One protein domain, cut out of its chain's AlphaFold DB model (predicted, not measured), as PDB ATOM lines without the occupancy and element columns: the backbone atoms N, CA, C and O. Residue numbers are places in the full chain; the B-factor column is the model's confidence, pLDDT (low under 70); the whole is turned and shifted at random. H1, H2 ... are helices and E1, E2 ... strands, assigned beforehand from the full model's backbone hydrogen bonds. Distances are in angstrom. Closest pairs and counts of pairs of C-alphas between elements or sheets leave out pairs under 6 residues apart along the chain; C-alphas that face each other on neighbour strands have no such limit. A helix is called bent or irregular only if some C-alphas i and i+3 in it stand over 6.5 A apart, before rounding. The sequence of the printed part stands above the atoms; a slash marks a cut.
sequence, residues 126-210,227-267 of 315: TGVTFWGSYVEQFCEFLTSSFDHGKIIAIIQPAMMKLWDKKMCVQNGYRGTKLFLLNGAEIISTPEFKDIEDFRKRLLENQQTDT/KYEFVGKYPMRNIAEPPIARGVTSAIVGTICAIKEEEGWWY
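Overview. This is residues 126 to 210 and 227 to 267 of the 315 residues of the protein "Nucleic acid-binding, OB-fold protein" of Artemisia annua (UniProt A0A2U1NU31). A two-stranded ribbon, E2 and E5, lies in the middle, with helix H1 over one face and residues 192 to 199 of helix H2 over the other. A small three-stranded sheet, E1, E4 and E3, is set at the end of the ribbon where E2 ends and E5 begins; H3 lies on the H2 side, and a long tail without named elements passes from there beside E2 to the H1 side. The printed part has 126 residues, with three named helices and five named strands in the order E1 H1 E2 E3 E4 E5 H2 H3; the class is mixed, helices and strands. The three-stranded sheet is mixed and the ribbon antiparallel. The whole is compact, with a radius of gyration of the C-alphas of 15.0 A and spans of 42 by 35 by 27 A.

Arrangement. E1, residues 127 to 129, is parallel to E4, residues 166 to 171, at 28 degrees, with N 129 and O 169 at 2.8 A. On E4's other side is E3, residues 158 to 163; E3 and E4 form an antiparallel hairpin, with N 161 and O 168 at 2.8 A. H1, residues 133 to 144, is not on this sheet. Its closest C-alphas to E5, residues 177 to 182, are those of Phe 141 and Leu 180, 7.0 A apart. E5 is antiparallel to E2, residues 151 to 156, at 166 degrees, with N 154 and O 179 at 2.8 A. E2 and E3 meet only through their link. E2 and H2, residues 190 to 207, are near each other, with 7 pairs of C-alphas within 10 A. H2 and H3, residues 227 to 232, are close but not clearly touching; their closest C-alphas, those of Glu 191 and Lys 227, are 6.5 A apart. Every O i to N i+4 pair is within hydrogen-bond range in H1 and H3, and 11 of 14 are in H2.

Along the chain. E1 begins with C-alpha 127 at (208.810, 184.167, 95.961). H1 is 16.4 A long, E2 16.3 A, E3 15.3 A, E4 16.8 A and E5 16.6 A. H2, 24.7 A long, has a kink of 28 degrees near residue 197 and is irregular, with C-alphas 191 and 194 at 7.9 A. H3, 7.5 A long, ends with C-alpha 232 at (195.518, 206.539, 98.930).

Size, cuts and confidence. The C-alphas of Thr 210 and Gly 247, the two farthest apart, are 43.8 A apart. Residues 211 to 226 are not printed, and C-alphas 210 and 227 are 35.6 A apart across this cut. Of the links that are printed whole, none is long. Residues 204 to 210, of which 204 to 207 belong to H2, stand free. In residues 233 to 267, which hold no named element, residues 236 to 237 pair parallel with residues 251 to 252. The mean pLDDT of the printed part is 71.3; 52 residues are under 70, among them residues 203 to 210, 227 to 234 and 257 to 267.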
ATOM      1  N   THR A 126     211.732 188.033  96.236       70.31
ATOM      2  CA  THR A 126     210.690 187.332  97.006       70.31
ATOM      3  C   THR A 126     209.968 186.321  96.123       70.31
ATOM      4  O   THR A 126     209.733 186.578  94.945       70.31
ATOM      5  N   GLY A 127     209.593 185.171  96.687       73.81
ATOM      6  CA  GLY A 127     208.810 184.167  95.961       73.81
ATOM      7  C   GLY A 127     207.361 184.613  95.771       73.81
ATOM      8  O   GLY A 127     206.790 185.236  96.670       73.81
ATOM      9  N   VAL A 128     206.759 184.267  94.631       78.81
ATOM     10  CA  VAL A 128     205.340 184.509  94.332       78.81
ATOM     11  C   VAL A 128     204.650 183.181  94.021       78.81
ATOM     12  O   VAL A 128     205.200 182.349  93.309       78.81
ATOM     13  N   THR A 129     203.451 182.959  94.559       81.56
ATOM     14  CA  THR A 129     202.646 181.757  94.299       81.56
ATOM     15  C   THR A 129     201.237 182.134  93.853       81.56
ATOM     16  O   THR A 129     200.511 182.809  94.587       81.56
ATOM     17  N   PHE A 130     200.827 181.657  92.677       80.69
ATOM     18  CA  PHE A 130     199.463 181.801  92.170       80.69
ATOM     19  C   PHE A 130     198.651 180.515  92.366       80.69
ATOM     20  O   PHE A 130     199.170 179.407  92.268       80.69
ATOM     21  N   TRP A 131     197.356 180.672  92.642       81.31
ATOM     22  CA  TRP A 131     196.404 179.587  92.883       81.31
ATOM     23  C   TRP A 131     195.183 179.707  91.978       81.31
ATOM     24  O   TRP A 131     194.631 180.797  91.864       81.31
ATOM     25  N   GLY A 132     194.681 178.588  91.451       83.56
ATOM     26  CA  GLY A 132     193.426 178.542  90.686       83.56
ATOM     27  C   GLY A 132     193.528 179.260  89.337       83.56
ATOM     28  O   GLY A 132     194.591 179.253  88.726       83.56
ATOM     29  N   SER A 133     192.455 179.937  88.917       82.62
ATOM     30  CA  SER A 133     192.357 180.607  87.606       82.62
ATOM     31  C   SER A 133     193.381 181.725  87.364       82.62
ATOM     32  O   SER A 133     193.492 182.248  86.261       82.62
ATOM     33  N   TYR A 134     194.145 182.121  88.383       83.00
ATOM     34  CA  TYR A 134     195.269 183.049  88.235       83.00
ATOM     35  C   TYR A 134     196.492 182.384  87.594       83.00
ATOM     36  O   TYR A 134     197.273 183.066  86.942       83.00
ATOM     37  N   VAL A 135     196.649 181.067  87.766       82.50
ATOM     38  CA  VAL A 135     197.667 180.278  87.057       82.50
ATOM     39  C   VAL A 135     197.326 180.237  85.574       82.50
ATOM     40  O   VAL A 135     198.184 180.516  84.752       82.50
ATOM     41  N   GLU A 136     196.065 179.964  85.239       82.38
ATOM     42  CA  GLU A 136     195.581 179.934  83.853       82.38
ATOM     43  C   GLU A 136     195.787 181.282  83.156       82.38
ATOM     44  O   GLU A 136     196.365 181.315  82.077       82.38
ATOM     45  N   GLN A 137     195.425 182.394  83.810       83.31
ATOM     46  CA  GLN A 137     195.700 183.747  83.303       83.31
ATOM     47  C   GLN A 137     197.192 183.982  83.046       83.31
ATOM     48  O   GLN A 137     197.561 184.638  82.074       83.31
ATOM     49  N   PHE A 138     198.060 183.449  83.910       83.94
ATOM     50  CA  PHE A 138     199.503 183.545  83.729       83.94
ATOM     51  C   PHE A 138     199.994 182.692  82.559       83.94
ATOM     52  O   PHE A 138     200.767 183.182  81.741       83.94
ATOM     53  N   CYS A 139     199.507 181.455  82.426       81.62
ATOM     54  CA  CYS A 139     199.806 180.590  81.285       81.62
ATOM     55  C   CYS A 139     199.379 181.244  79.968       81.62
ATOM     56  O   CYS A 139     200.166 181.308  79.030       81.62
ATOM     57  N   GLU A 140     198.146 181.749  79.905       85.00
ATOM     58  CA  GLU A 140     197.599 182.403  78.716       85.00
ATOM     59  C   GLU A 140     198.449 183.618  78.326       85.00
ATOM     60  O   GLU A 140     198.810 183.789  77.158       85.00
ATOM     61  N   PHE A 141     198.861 184.416  79.313       83.94
ATOM     62  CA  PHE A 141     199.770 185.536  79.105       83.94
ATOM     63  C   PHE A 141     201.129 185.098  78.534       83.94
ATOM     64  O   PHE A 141     201.599 185.700  77.570       83.94
ATOM     65  N   LEU A 142     201.737 184.031  79.065       80.94
ATOM     66  CA  LEU A 142     202.986 183.486  78.518       80.94
ATOM     67  C   LEU A 142     202.794 182.996  77.080       80.94
ATOM     68  O   LEU A 142     203.580 183.321  76.201       80.94
ATOM     69  N   THR A 143     201.715 182.273  76.790       78.94
ATOM     70  CA  THR A 143     201.475 181.762  75.429       78.94
ATOM     71  C   THR A 143     201.160 182.853  74.403       78.94
ATOM     72  O   THR A 143     201.408 182.665  73.216       78.94
ATOM     73  N   SER A 144     200.609 183.987  74.843       79.50
ATOM     74  CA  SER A 144     200.262 185.118  73.973       79.50
ATOM     75  C   SER A 144     201.390 186.138  73.816       79.50
ATOM     76  O   SER A 144     201.382 186.914  72.858       79.50
ATOM     77  N   SER A 145     202.372 186.126  74.719       72.12
ATOM     78  CA  SER A 145     203.534 187.012  74.678       72.12
ATOM     79  C   SER A 145     204.681 186.342  73.924       72.12
ATOM     80  O   SER A 145     205.029 185.202  74.205       72.12
ATOM     81  N   PHE A 146     205.301 187.051  72.980       63.56
ATOM     82  CA  PHE A 146     206.481 186.548  72.258       63.56
ATOM     83  C   PHE A 146     207.797 186.784  73.013       63.56
ATOM     84  O   PHE A 146     208.773 186.083  72.768       63.56
ATOM     85  N   ASP A 147     207.825 187.764  73.920       70.38
ATOM     86  CA  ASP A 147     208.982 188.089  74.754       70.38
ATOM     87  C   ASP A 147     208.630 187.859  76.226       70.38
ATOM     88  O   ASP A 147     207.744 188.513  76.776       70.38
ATOM     89  N   HIS A 148     209.297 186.885  76.847       67.75
ATOM     90  CA  HIS A 148     209.114 186.534  78.261       67.75
ATOM     91  C   HIS A 148     210.247 187.072  79.132       67.75
ATOM     92  O   HIS A 148     210.239 186.868  80.344       67.75
ATOM     93  N   GLY A 149     211.226 187.762  78.539       64.19
ATOM     94  CA  GLY A 149     212.440 188.168  79.237       64.19
ATOM     95  C   GLY A 149     212.169 189.117  80.402       64.19
ATOM     96  O   GLY A 149     212.958 189.179  81.343       64.19
ATOM     97  N   LYS A 150     211.060 189.870  80.359       74.12
ATOM     98  CA  LYS A 150     210.677 190.831  81.403       74.12
ATOM     99  C   LYS A 150     209.171 190.813  81.581       74.12
ATOM    100  O   LYS A 150     208.453 191.416  80.797       74.12
ATOM    101  N   ILE A 151     208.691 190.174  82.640       82.12
ATOM    102  CA  ILE A 151     207.267 190.170  82.987       82.12
ATOM    103  C   ILE A 151     207.067 191.007  84.244       82.12
ATOM    104  O   ILE A 151     207.735 190.819  85.263       82.12
ATOM    105  N   ILE A 152     206.129 191.945  84.177       84.69
ATOM    106  CA  ILE A 152     205.718 192.761  85.315       84.69
ATOM    107  C   ILE A 152     204.341 192.273  85.750       84.69
ATOM    108  O   ILE A 152     203.374 192.360  84.996       84.69
ATOM    109  N   ALA A 153     204.248 191.766  86.980       85.75
ATOM    110  CA  ALA A 153     202.981 191.349  87.565       85.75
ATOM    111  C   ALA A 153     202.533 192.312  88.662       85.75
ATOM    112  O   ALA A 153     203.284 192.633  89.583       85.75
ATOM    113  N   ILE A 154     201.268 192.708  88.595       86.88
ATOM    114  CA  ILE A 154     200.600 193.542  89.590       86.88
ATOM    115  C   ILE A 154     199.569 192.664  90.295       86.88
ATOM    116  O   ILE A 154     198.651 192.150  89.658       86.88
ATOM    117  N   ILE A 155     199.718 192.486  91.607       85.50
ATOM    118  CA  ILE A 155     198.895 191.569  92.407       85.50
ATOM    119  C   ILE A 155     198.192 192.369  93.507       85.50
ATOM    120  O   ILE A 155     198.855 192.883  94.408       85.50
ATOM    121  N   GLN A 156     196.858 192.468  93.473       79.56
ATOM    122  CA  GLN A 156     196.122 193.295  94.440       79.56
ATOM    123  C   GLN A 156     194.721 192.774  94.801       79.56
ATOM    124  O   GLN A 156     193.876 192.679  93.924       79.56
ATOM    125  N   PRO A 157     194.384 192.575  96.088       80.44
ATOM    126  CA  PRO A 157     195.291 192.476  97.222       80.44
ATOM    127  C   PRO A 157     196.149 191.215  97.102       80.44
ATOM    128  O   PRO A 157     195.711 190.200  96.557       80.44
ATOM    129  N   ALA A 158     197.359 191.278  97.647       81.12
ATOM    130  CA  ALA A 158     198.239 190.130  97.777       81.12
ATOM    131  C   ALA A 158     198.337 189.706  99.249       81.12
ATOM    132  O   ALA A 158     198.308 190.535 100.157       81.12
ATOM    133  N   MET A 159     198.433 188.403  99.495       82.31
ATOM    134  CA  MET A 159     198.659 187.837 100.820       82.31
ATOM    135  C   MET A 159     200.154 187.576 101.014       82.31
ATOM    136  O   MET A 159     200.741 186.790 100.272       82.31
ATOM    137  N   MET A 160     200.754 188.175 102.041       81.38
ATOM    138  CA  MET A 160     202.123 187.852 102.454       81.38
ATOM    139  C   MET A 160     202.131 186.620 103.365       81.38
ATOM    140  O   MET A 160     201.290 186.488 104.258       81.38
ATOM    141  N   LYS A 161     203.093 185.720 103.162       74.81
ATOM    142  CA  LYS A 161     203.315 184.548 104.015       74.81
ATOM    143  C   LYS A 161     204.788 184.379 104.365       74.81
ATOM    144  O   LYS A 161     205.660 184.562 103.526       74.81
ATOM    145  N   LEU A 162     205.037 183.960 105.606       75.31
ATOM    146  CA  LEU A 162     206.338 183.468 106.054       75.31
ATOM    147  C   LEU A 162     206.433 181.973 105.752       75.31
ATOM    148  O   LEU A 162     205.690 181.185 106.337       75.31
ATOM    149  N   TRP A 163     207.356 181.591 104.878       61.28
ATOM    150  CA  TRP A 163     207.706 180.200 104.606       61.28
ATOM    151  C   TRP A 163     209.209 180.023 104.751       61.28
ATOM    152  O   TRP A 163     209.977 180.756 104.142       61.28
ATOM    153  N   ASP A 164     209.624 179.077 105.596       66.06
ATOM    154  CA  ASP A 164     211.037 178.791 105.886       66.06
ATOM    155  C   ASP A 164     211.884 180.049 106.159       66.06
ATOM    156  O   ASP A 164     212.924 180.293 105.554       66.06
ATOM    157  N   LYS A 165     211.381 180.914 107.049       71.06
ATOM    158  CA  LYS A 165     211.989 182.210 107.405       71.06
ATOM    159  C   LYS A 165     212.094 183.231 106.255       71.06
ATOM    160  O   LYS A 165     212.616 184.318 106.481       71.06
ATOM    161  N   LYS A 166     211.557 182.941 105.067       66.56
ATOM    162  CA  LYS A 166     211.502 183.852 103.914       66.56
ATOM    163  C   LYS A 166     210.086 184.385 103.704       66.56
ATOM    164  O   LYS A 166     209.101 183.680 103.935       66.56
ATOM    165  N   MET A 167     209.974 185.641 103.275       73.50
ATOM    166  CA  MET A 167     208.703 186.180 102.786       73.50
ATOM    167  C   MET A 167     208.385 185.629 101.405       73.50
ATOM    168  O   MET A 167     209.259 185.514 100.552       73.50
ATOM    169  N   CYS A 168     207.113 185.313 101.196       77.31
ATOM    170  CA  CYS A 168     206.545 185.102  99.880       77.31
ATOM    171  C   CYS A 168     205.188 185.795  99.755       77.31
ATOM    172  O   CYS A 168     204.512 186.104 100.742       77.31
ATOM    173  N   VAL A 169     204.802 186.039  98.513       82.94
ATOM    174  CA  VAL A 169     203.543 186.664  98.132       82.94
ATOM    175  C   VAL A 169     202.666 185.605  97.478       82.94
ATOM    176  O   VAL A 169     203.138 184.791  96.693       82.94
ATOM    177  N   GLN A 170     201.376 185.594  97.783       84.81
ATOM    178  CA  GLN A 170     200.413 184.747  97.086       84.81
ATOM    179  C   GLN A 170     199.103 185.488  96.839       84.81
ATOM    180  O   GLN A 170     198.759 186.424  97.563       84.81
ATOM    181  N   ASN A 171     198.342 185.063  95.836       85.88
ATOM    182  CA  ASN A 171     197.015 185.622  95.602       85.88
ATOM    183  C   ASN A 171     196.022 185.244  96.720       85.88
ATOM    184  O   ASN A 171     196.083 184.177  97.338       85.88
ATOM    185  N   GLY A 172     195.097 186.167  96.967       76.88
ATOM    186  CA  GLY A 172     193.879 186.042  97.753       76.88
ATOM    187  C   GLY A 172     192.877 185.055  97.156       76.88
ATOM    188  O   GLY A 172     192.735 184.962  95.937       76.88
ATOM    189  N   TYR A 173     192.102 184.374  98.007       64.19
ATOM    190  CA  TYR A 173     190.957 183.590  97.538       64.19
ATOM    191  C   TYR A 173     189.856 184.525  97.023       64.19
ATOM    192  O   TYR A 173     189.242 185.241  97.809       64.19
ATOM    193  N   ARG A 174     189.615 184.513  95.702       65.19
ATOM    194  CA  ARG A 174     188.529 185.235  94.996       65.19
ATOM    195  C   ARG A 174     188.503 186.766  95.138       65.19
ATOM    196  O   ARG A 174     187.483 187.380  94.852       65.19
ATOM    197  N   GLY A 175     189.607 187.386  95.548       70.25
ATOM    198  CA  GLY A 175     189.673 188.842  95.737       70.25
ATOM    199  C   GLY A 175     190.799 189.534  94.984       70.25
ATOM    200  O   GLY A 175     190.749 190.749  94.830       70.25
ATOM    201  N   THR A 176     191.808 188.790  94.525       83.75
ATOM    202  CA  THR A 176     192.979 189.363  93.858       83.75
ATOM    203  C   THR A 176     192.646 189.766  92.430       83.75
ATOM    204  O   THR A 176     192.032 189.022  91.678       83.75
ATOM    205  N   LYS A 177     193.075 190.951  92.045       85.69
ATOM    206  CA  LYS A 177     193.242 191.410  90.680       85.69
ATOM    207  C   LYS A 177     194.688 191.104  90.311       85.69
ATOM    208  O   LYS A 177     195.599 191.433  91.077       85.69
ATOM    209  N   LEU A 178     194.871 190.417  89.193       86.06
ATOM    210  CA  LEU A 178     196.174 190.140  88.612       86.06
ATOM    211  C   LEU A 178     196.242 190.891  87.288       86.06
ATOM    212  O   LEU A 178     195.376 190.706  86.440       86.06
ATOM    213  N   PHE A 179     197.259 191.728  87.128       85.19
ATOM    214  CA  PHE A 179     197.585 192.321  85.839       85.19
ATOM    215  C   PHE A 179     198.971 191.844  85.441       85.19
ATOM    216  O   PHE A 179     199.910 191.934  86.235       85.19
ATOM    217  N   LEU A 180     199.076 191.323  84.227       85.44
ATOM    218  CA  LEU A 180     200.320 190.849  83.646       85.44
ATOM    219  C   LEU A 180     200.661 191.770  82.493       85.44
ATOM    220  O   LEU A 180     199.843 191.997  81.604       85.44
ATOM    221  N   LEU A 181     201.846 192.354  82.578       83.25
ATOM    222  CA  LEU A 181     202.343 193.319  81.621       83.25
ATOM    223  C   LEU A 181     203.664 192.806  81.080       83.25
ATOM    224  O   LEU A 181     204.541 192.371  81.834       83.25
ATOM    225  N   ASN A 182     203.812 192.898  79.769       81.19
ATOM    226  CA  ASN A 182     205.085 192.653  79.134       81.19
ATOM    227  C   ASN A 182     205.990 193.861  79.410       81.19
ATOM    228  O   ASN A 182     205.702 194.983  79.003       81.19
ATOM    229  N   GLY A 183     207.081 193.647  80.136       74.88
ATOM    230  CA  GLY A 183     208.052 194.678  80.498       74.88
ATOM    231  C   GLY A 183     208.829 195.229  79.300       74.88
ATOM    232  O   GLY A 183     209.412 196.313  79.404       74.88
ATOM    233  N   ALA A 184     208.811 194.536  78.159       73.88
ATOM    234  CA  ALA A 184     209.310 195.068  76.895       73.88
ATOM    235  C   ALA A 184     208.401 196.173  76.323       73.88
ATOM    236  O   ALA A 184     208.873 197.069  75.622       73.88
ATOM    237  N   GLU A 185     207.112 196.163  76.663       79.69
ATOM    238  CA  GLU A 185     206.119 197.095  76.134       79.69
ATOM    239  C   GLU A 185     206.035 198.380  76.971       79.69
ATOM    240  O   GLU A 185     206.233 198.382  78.188       79.69
ATOM    241  N   ILE A 186     205.758 199.509  76.308       77.81
ATOM    242  CA  ILE A 186     205.564 200.797  76.988       77.81
ATOM    243  C   ILE A 186     204.218 200.780  77.705       77.81
ATOM    244  O   ILE A 186     203.165 200.651  77.072       77.81
ATOM    245  N   ILE A 187     204.238 201.024  79.012       78.06
ATOM    246  CA  ILE A 187     203.031 201.113  79.822       78.06
ATOM    247  C   ILE A 187     202.514 202.553  79.721       78.06
ATOM    248  O   ILE A 187     202.832 203.436  80.511       78.06
ATOM    249  N   SER A 188     201.733 202.809  78.670       66.81
ATOM    250  CA  SER A 188     201.186 204.143  78.355       66.81
ATOM    251  C   SER A 188     199.947 204.524  79.173       66.81
ATOM    252  O   SER A 188     199.422 205.631  79.037       66.81
ATOM    253  N   THR A 189     199.470 203.629  80.037       65.88
ATOM    254  CA  THR A 189     198.336 203.881  80.923       65.88
ATOM    255  C   THR A 189     198.746 204.837  82.053       65.88
ATOM    256  O   THR A 189     199.613 204.503  82.861       65.88
ATOM    257  N   PRO A 190     198.108 206.019  82.183       66.38
ATOM    258  CA  PRO A 190     198.474 207.008  83.205       66.38
ATOM    259  C   PRO A 190     198.368 206.482  84.643       66.38
ATOM    260  O   PRO A 190     199.058 206.969  85.535       66.38
ATOM    261  N   GLU A 191     197.507 205.486  84.870       67.88
ATOM    262  CA  GLU A 191     197.296 204.831  86.171       67.88
ATOM    263  C   GLU A 191     198.488 203.982  86.610       67.88
ATOM    264  O   GLU A 191     198.686 203.744  87.797       67.88
ATOM    265  N   PHE A 192     199.310 203.566  85.651       73.00
ATOM    266  CA  PHE A 192     200.507 202.777  85.873       73.00
ATOM    267  C   PHE A 192     201.768 203.619  85.695       73.00
ATOM    268  O   PHE A 192     202.827 203.060  85.444       73.00
ATOM    269  N   LYS A 193     201.700 204.950  85.864       78.38
ATOM    270  CA  LYS A 193     202.885 205.818  85.768       78.38
ATOM    271  C   LYS A 193     204.023 205.340  86.675       78.38
ATOM    272  O   LYS A 193     205.156 205.262  86.225       78.38
ATOM    273  N   ASP A 194     203.716 204.944  87.907       76.69
ATOM    274  CA  ASP A 194     204.728 204.441  88.844       76.69
ATOM    275  C   ASP A 194     205.319 203.095  88.397       76.69
ATOM    276  O   ASP A 194     206.474 202.790  88.688       76.69
ATOM    277  N   ILE A 195     204.536 202.300  87.664       79.12
ATOM    278  CA  ILE A 195     204.936 201.006  87.099       79.12
ATOM    279  C   ILE A 195     205.759 201.218  85.833       79.12
ATOM    280  O   ILE A 195     206.717 200.496  85.604       79.12
ATOM    281  N   GLU A 196     205.441 202.241  85.045       79.12
ATOM    282  CA  GLU A 196     206.240 202.686  83.911       79.12
ATOM    283  C   GLU A 196     207.568 203.280  84.388       79.12
ATOM    284  O   GLU A 196     208.612 202.951  83.846       79.12
ATOM    285  N   ASP A 197     207.569 204.089  85.444       82.31
ATOM    286  CA  ASP A 197     208.797 204.604  86.053       82.31
ATOM    287  C   ASP A 197     209.605 203.467  86.704       82.31
ATOM    288  O   ASP A 197     210.833 203.451  86.652       82.31
ATOM    289  N   PHE A 198     208.935 202.452  87.255       78.94
ATOM    290  CA  PHE A 198     209.570 201.215  87.703       78.94
ATOM    291  C   PHE A 198     210.171 200.403  86.550       78.94
ATOM    292  O   PHE A 198     211.319 199.978  86.647       78.94
ATOM    293  N   ARG A 199     209.441 200.244  85.446       79.44
ATOM    294  CA  ARG A 199     209.903 199.587  84.220       79.44
ATOM    295  C   ARG A 199     211.091 200.330  83.616       79.44
ATOM    296  O   ARG A 199     212.063 199.689  83.241       79.44
ATOM    297  N   LYS A 200     211.061 201.666  83.570       78.06
ATOM    298  CA  LYS A 200     212.194 202.497  83.130       78.06
ATOM    299  C   LYS A 200     213.423 202.240  83.981       78.06
ATOM    300  O   LYS A 200     214.450 201.911  83.416       78.06
ATOM    301  N   ARG A 201     213.300 202.256  85.313       79.19
ATOM    302  CA  ARG A 201     214.417 201.904  86.208       79.19
ATOM    303  C   ARG A 201     214.930 200.483  85.974       79.19
ATOM    304  O   ARG A 201     216.133 200.258  85.973       79.19
ATOM    305  N   LEU A 202     214.028 199.524  85.747       71.44
ATOM    306  CA  LEU A 202     214.391 198.141  85.430       71.44
ATOM    307  C   LEU A 202     215.192 198.043  84.121       71.44
ATOM    308  O   LEU A 202     216.113 197.239  84.028       71.44
ATOM    309  N   LEU A 203     214.845 198.855  83.122       69.56
ATOM    310  CA  LEU A 203     215.547 198.936  81.841       69.56
ATOM    311  C   LEU A 203     216.840 199.760  81.920       69.56
ATOM    312  O   LEU A 203     217.814 199.416  81.262       69.56
ATOM    313  N   GLU A 204     216.876 200.828  82.713       69.12
ATOM    314  CA  GLU A 204     218.063 201.659  82.956       69.12
ATOM    315  C   GLU A 204     219.157 200.847  83.658       69.12
ATOM    316  O   GLU A 204     220.305 200.872  83.225       69.12
ATOM    317  N   ASN A 205     218.785 200.028  84.646       61.41
ATOM    318  CA  ASN A 205     219.695 199.092  85.310       61.41
ATOM    319  C   ASN A 205     220.190 197.962  84.391       61.41
ATOM    320  O   ASN A 205     221.137 197.271  84.737       61.41
ATOM    321  N   GLN A 206     219.559 197.760  83.232       56.00
ATOM    322  CA  GLN A 206     220.038 196.836  82.204       56.00
ATOM    323  C   GLN A 206     220.925 197.520  81.164       56.00
ATOM    324  O   GLN A 206     221.618 196.834  80.430       56.00
ATOM    325  N   GLN A 207     220.933 198.853  81.059       43.06
ATOM    326  CA  GLN A 207     221.799 199.549  80.096       43.06
ATOM    327  C   GLN A 207     223.271 199.594  80.526       43.06
ATOM    328  O   GLN A 207     224.130 199.842  79.682       43.06
ATOM    329  N   THR A 208     223.584 199.281  81.784       45.41
ATOM    330  CA  THR A 208     224.947 198.903  82.194       45.41
ATOM    331  C   THR A 208     225.361 197.532  81.640       45.41
ATOM    332  O   THR A 208     226.552 197.281  81.500       45.41
ATOM    333  N   ASP A 209     224.392 196.723  81.200       39.53
ATOM    334  CA  ASP A 209     224.550 195.431  80.526       39.53
ATOM    335  C   ASP A 209     224.037 195.509  79.063       39.53
ATOM    336  O   ASP A 209     223.080 194.869  78.652       39.53
ATOM    337  N   THR A 210     224.660 196.376  78.262       31.61
ATOM    338  CA  THR A 210     224.752 196.370  76.779       31.61
ATOM    339  C   THR A 210     223.647 195.659  75.943       31.61
ATOM    340  O   THR A 210     223.724 194.464  75.677       31.61
ATOM    341  N   LYS A 227     193.006 206.026  90.717       52.66
ATOM    342  CA  LYS A 227     194.060 206.689  91.532       52.66
ATOM    343  C   LYS A 227     193.889 206.591  93.061       52.66
ATOM    344  O   LYS A 227     194.876 206.463  93.785       52.66
ATOM    345  N   TYR A 228     192.657 206.648  93.568       50.56
ATOM    346  CA  TYR A 228     192.387 206.592  95.012       50.56
ATOM    347  C   TYR A 228     192.624 205.195  95.618       50.56
ATOM    348  O   TYR A 228     193.024 205.079  96.776       50.56
ATOM    349  N   GLU A 229     192.426 204.127  94.838       52.97
ATOM    350  CA  GLU A 229     192.535 202.740  95.312       52.97
ATOM    351  C   GLU A 229     193.998 202.272  95.416       52.97
ATOM    352  O   GLU A 229     194.319 201.464  96.288       52.97
ATOM    353  N   PHE A 230     194.880 202.811  94.567       50.97
ATOM    354  CA  PHE A 230     196.286 202.402  94.454       50.97
ATOM    355  C   PHE A 230     197.233 203.117  95.421       50.97
ATOM    356  O   PHE A 230     198.092 202.473  96.014       50.97
ATOM    357  N   VAL A 231     197.079 204.434  95.592       56.41
ATOM    358  CA  VAL A 231     198.054 205.256  96.340       56.41
ATOM    359  C   VAL A 231     197.484 205.769  97.666       56.41
ATOM    360  O   VAL A 231     198.229 206.009  98.609       56.41
ATOM    361  N   GLY A 232     196.159 205.926  97.762       55.19
ATOM    362  CA  GLY A 232     195.518 206.539  98.930       55.19
ATOM    363  C   GLY A 232     195.082 205.557 100.019       55.19
ATOM    364  O   GLY A 232     195.059 205.920 101.192       55.19
ATOM    365  N   LYS A 233     194.707 204.324  99.651       65.44
ATOM    366  CA  LYS A 233     194.003 203.401 100.563       65.44
ATOM    367  C   LYS A 233     194.918 202.525 101.420       65.44
ATOM    368  O   LYS A 233     194.543 202.176 102.538       65.44
ATOM    369  N   TYR A 234     196.083 202.140 100.905       69.69
ATOM    370  CA  TYR A 234     197.010 201.244 101.596       69.69
ATOM    371  C   TYR A 234     198.419 201.836 101.588       69.69
ATOM    372  O   TYR A 234     198.817 202.416 100.579       69.69
ATOM    373  N   PRO A 235     199.191 201.678 102.674       70.50
ATOM    374  CA  PRO A 235     200.565 202.157 102.704       70.50
ATOM    375  C   PRO A 235     201.405 201.424 101.649       70.50
ATOM    376  O   PRO A 235     201.378 200.192 101.564       70.50
ATOM    377  N   MET A 236     202.147 202.196 100.852       68.56
ATOM    378  CA  MET A 236     203.151 201.678  99.924       68.56
ATOM    379  C   MET A 236     204.410 201.284 100.702       68.56
ATOM    380  O   MET A 236     204.815 201.998 101.619       68.56
ATOM    381  N   ARG A 237     204.994 200.130 100.373       72.19
ATOM    382  CA  ARG A 237     206.078 199.504 101.139       72.19
ATOM    383  C   ARG A 237     207.186 198.991 100.228       72.19
ATOM    384  O   ARG A 237     206.924 198.495  99.131       72.19
ATOM    385  N   ASN A 238     208.422 199.074 100.710       72.44
ATOM    386  CA  ASN A 238     209.581 198.435 100.097       72.44
ATOM    387  C   ASN A 238     209.712 196.983 100.599       72.44
ATOM    388  O   ASN A 238     209.494 196.711 101.775       72.44
ATOM    389  N   ILE A 239     210.099 196.049  99.725       71.75
ATOM    390  CA  ILE A 239     210.347 194.638 100.079       71.75
ATOM    391  C   ILE A 239     211.444 194.500 101.156       71.75
ATOM    392  O   ILE A 239     211.423 193.548 101.930       71.75
ATOM    393  N   ALA A 240     212.373 195.457 101.245       68.62
ATOM    394  CA  ALA A 240     213.400 195.512 102.287       68.62
ATOM    395  C   ALA A 240     212.847 195.824 103.694       68.62
ATOM    396  O   ALA A 240     213.569 195.686 104.680       68.62
ATOM    397  N   GLU A 241     211.594 196.276 103.807       70.94
ATOM    398  CA  GLU A 241     210.987 196.586 105.098       70.94
ATOM    399  C   GLU A 241     210.563 195.312 105.847       70.94
ATOM    400  O   GLU A 241     210.158 194.318 105.236       70.94
ATOM    401  N   PRO A 242     210.635 195.320 107.189       65.25
ATOM    402  CA  PRO A 242     210.299 194.159 107.994       65.25
ATOM    403  C   PRO A 242     208.828 193.727 107.832       65.25
ATOM    404  O   PRO A 242     207.965 194.543 107.493       65.25
ATOM    405  N   PRO A 243     208.516 192.445 108.115       59.19
ATOM    406  CA  PRO A 243     207.192 191.878 107.896       59.19
ATOM    407  C   PRO A 243     206.095 192.644 108.631       59.19
ATOM    408  O   PRO A 243     206.217 193.001 109.802       59.19
ATOM    409  N   ILE A 244     204.985 192.831 107.931       62.84
ATOM    410  CA  ILE A 244     203.819 193.542 108.432       62.84
ATOM    411  C   ILE A 244     203.175 192.752 109.587       62.84
ATOM    412  O   ILE A 244     203.039 191.526 109.522       62.84
ATOM    413  N   ALA A 245     202.727 193.455 110.633       64.62
ATOM    414  CA  ALA A 245     201.858 192.877 111.656       64.62
ATOM    415  C   ALA A 245     200.628 192.205 111.012       64.62
ATOM    416  O   ALA A 245     200.058 192.710 110.040       64.62
ATOM    417  N   ARG A 246     200.204 191.051 111.547       55.69
ATOM    418  CA  ARG A 246     199.056 190.306 111.000       55.69
ATOM    419  C   ARG A 246     197.832 191.221 110.879       55.69
ATOM    420  O   ARG A 246     197.425 191.828 111.862       55.69
ATOM    421  N   GLY A 247     197.226 191.256 109.692       61.34
ATOM    422  CA  GLY A 247     195.969 191.969 109.435       61.34
ATOM    423  C   GLY A 247     196.105 193.348 108.788       61.34
ATOM    424  O   GLY A 247     195.084 193.968 108.507       61.34
ATOM    425  N   VAL A 248     197.319 193.822 108.503       68.88
ATOM    426  CA  VAL A 248     197.522 195.083 107.775       68.88
ATOM    427  C   VAL A 248     197.770 194.803 106.289       68.88
ATOM    428  O   VAL A 248     198.656 194.034 105.919       68.88
ATOM    429  N   THR A 249     196.972 195.444 105.435       66.00
ATOM    430  CA  THR A 249     197.108 195.400 103.972       66.00
ATOM    431  C   THR A 249     198.104 196.468 103.520       66.00
ATOM    432  O   THR A 249     198.081 197.592 104.019       66.00
ATOM    433  N   SER A 250     198.990 196.148 102.578       73.00
ATOM    434  CA  SER A 250     199.964 197.095 102.015       73.00
ATOM    435  C   SER A 250     200.150 196.866 100.521       73.00
ATOM    436  O   SER A 250     199.820 195.794 100.011       73.00
ATOM    437  N   ALA A 251     200.665 197.880  99.831       71.56
ATOM    438  CA  ALA A 251     201.004 197.817  98.416       71.56
ATOM    439  C   ALA A 251     202.525 197.693  98.246       71.56
ATOM    440  O   ALA A 251     203.278 198.461  98.841       71.56
ATOM    441  N   ILE A 252     202.971 196.733  97.434       72.50
ATOM    442  CA  ILE A 252     204.380 196.526  97.075       72.50
ATOM    443  C   ILE A 252     204.472 196.526  95.551       72.50
ATOM    444  O   ILE A 252     203.658 195.890  94.883       72.50
ATOM    445  N   VAL A 253     205.474 197.216  95.013       69.88
ATOM    446  CA  VAL A 253     205.783 197.255  93.578       69.88
ATOM    447  C   VAL A 253     207.135 196.574  93.371       69.88
ATOM    448  O   VAL A 253     208.108 196.943  94.028       69.88
ATOM    449  N   GLY A 254     207.198 195.560  92.502       65.06
ATOM    450  CA  GLY A 254     208.409 194.767  92.260       65.06
ATOM    451  C   GLY A 254     208.418 194.070  90.894       65.06
ATOM    452  O   GLY A 254     207.388 193.993  90.228       65.06
ATOM    453  N   THR A 255     209.591 193.570  90.484       57.94
ATOM    454  CA  THR A 255     209.817 192.866  89.207       57.94
ATOM    455  C   THR A 255     209.803 191.365  89.449       57.94
ATOM    456  O   THR A 255     210.397 190.896  90.421       57.94
ATOM    457  N   ILE A 256     209.204 190.591  88.541       75.12
ATOM    458  CA  ILE A 256     209.449 189.147  88.487       75.12
ATOM    459  C   ILE A 256     210.773 188.926  87.753       75.12
ATOM    460  O   ILE A 256     210.858 189.126  86.548       75.12
ATOM    461  N   CYS A 257     211.818 188.538  88.485       64.75
ATOM    462  CA  CYS A 257     213.152 188.336  87.908       64.75
ATOM    463  C   CYS A 257     213.344 186.958  87.257       64.75
ATOM    464  O   CYS A 257     214.227 186.808  86.425       64.75
ATOM    465  N   ALA A 258     212.579 185.946  87.673       56.56
ATOM    466  CA  ALA A 258     212.661 184.593  87.133       56.56
ATOM    467  C   ALA A 258     211.391 183.804  87.475       56.56
ATOM    468  O   ALA A 258     210.793 184.010  88.537       56.56
ATOM    469  N   ILE A 259     211.016 182.872  86.599       69.06
ATOM    470  CA  ILE A 259     209.938 181.901  86.806       69.06
ATOM    471  C   ILE A 259     210.577 180.519  86.690       69.06
ATOM    472  O   ILE A 259     211.227 180.217  85.696       69.06
ATOM    473  N   LYS A 260     210.451 179.687  87.727       59.81
ATOM    474  CA  LYS A 260     211.017 178.333  87.723       59.81
ATOM    475  C   LYS A 260     210.002 177.368  87.114       59.81
ATOM    476  O   LYS A 260     209.059 176.967  87.794       59.81
ATOM    477  N   GLU A 261     210.185 177.020  85.846       56.44
ATOM    478  CA  GLU A 261     209.226 176.196  85.093       56.44
ATOM    479  C   GLU A 261     209.443 174.686  85.282       56.44
ATOM    480  O   GLU A 261     208.475 173.925  85.329       56.44
ATOM    481  N   GLU A 262     210.695 174.265  85.480       47.25
ATOM    482  CA  GLU A 262     211.127 172.858  85.418       47.25
ATOM    483  C   GLU A 262     210.542 171.951  86.516       47.25
ATOM    484  O   GLU A 262     210.419 170.745  86.331       47.25
ATOM    485  N   GLU A 263     210.125 172.510  87.656       50.97
ATOM    486  CA  GLU A 263     209.592 171.733  88.791       50.97
ATOM    487  C   GLU A 263     208.057 171.680  88.852       50.97
ATOM    488  O   GLU A 263     207.489 171.154  89.813       50.97
ATOM    489  N   GLY A 264     207.364 172.205  87.838       51.44
ATOM    490  CA  GLY A 264     205.912 172.338  87.874       51.44
ATOM    491  C   GLY A 264     205.497 173.452  88.836       51.44
ATOM    492  O   GLY A 264     205.303 173.264  90.036       51.44
ATOM    493  N   TRP A 265     205.316 174.643  88.281       61.75
ATOM    494  CA  TRP A 265     204.930 175.862  88.995       61.75
ATOM    495  C   TRP A 265     203.445 175.899  89.408       61.75
ATOM    496  O   TRP A 265     202.987 176.859  90.032       61.75
ATOM    497  N   TRP A 266     202.692 174.836  89.111       65.75
ATOM    498  CA  TRP A 266     201.292 174.658  89.480       65.75
ATOM    499  C   TRP A 266     201.010 173.224  89.943       65.75
ATOM    500  O   TRP A 266     201.760 172.286  89.677       65.75
ATOM    501  N   TYR A 267     199.906 173.039  90.666       69.19
ATOM    502  CA  TYR A 267     199.410 171.712  91.010       69.19
ATOM    503  C   TYR A 267     197.888 171.649  90.972       69.19
ATOM    504  O   TYR A 267     197.197 172.640  91.209       69.19
TER     505      TYR A 267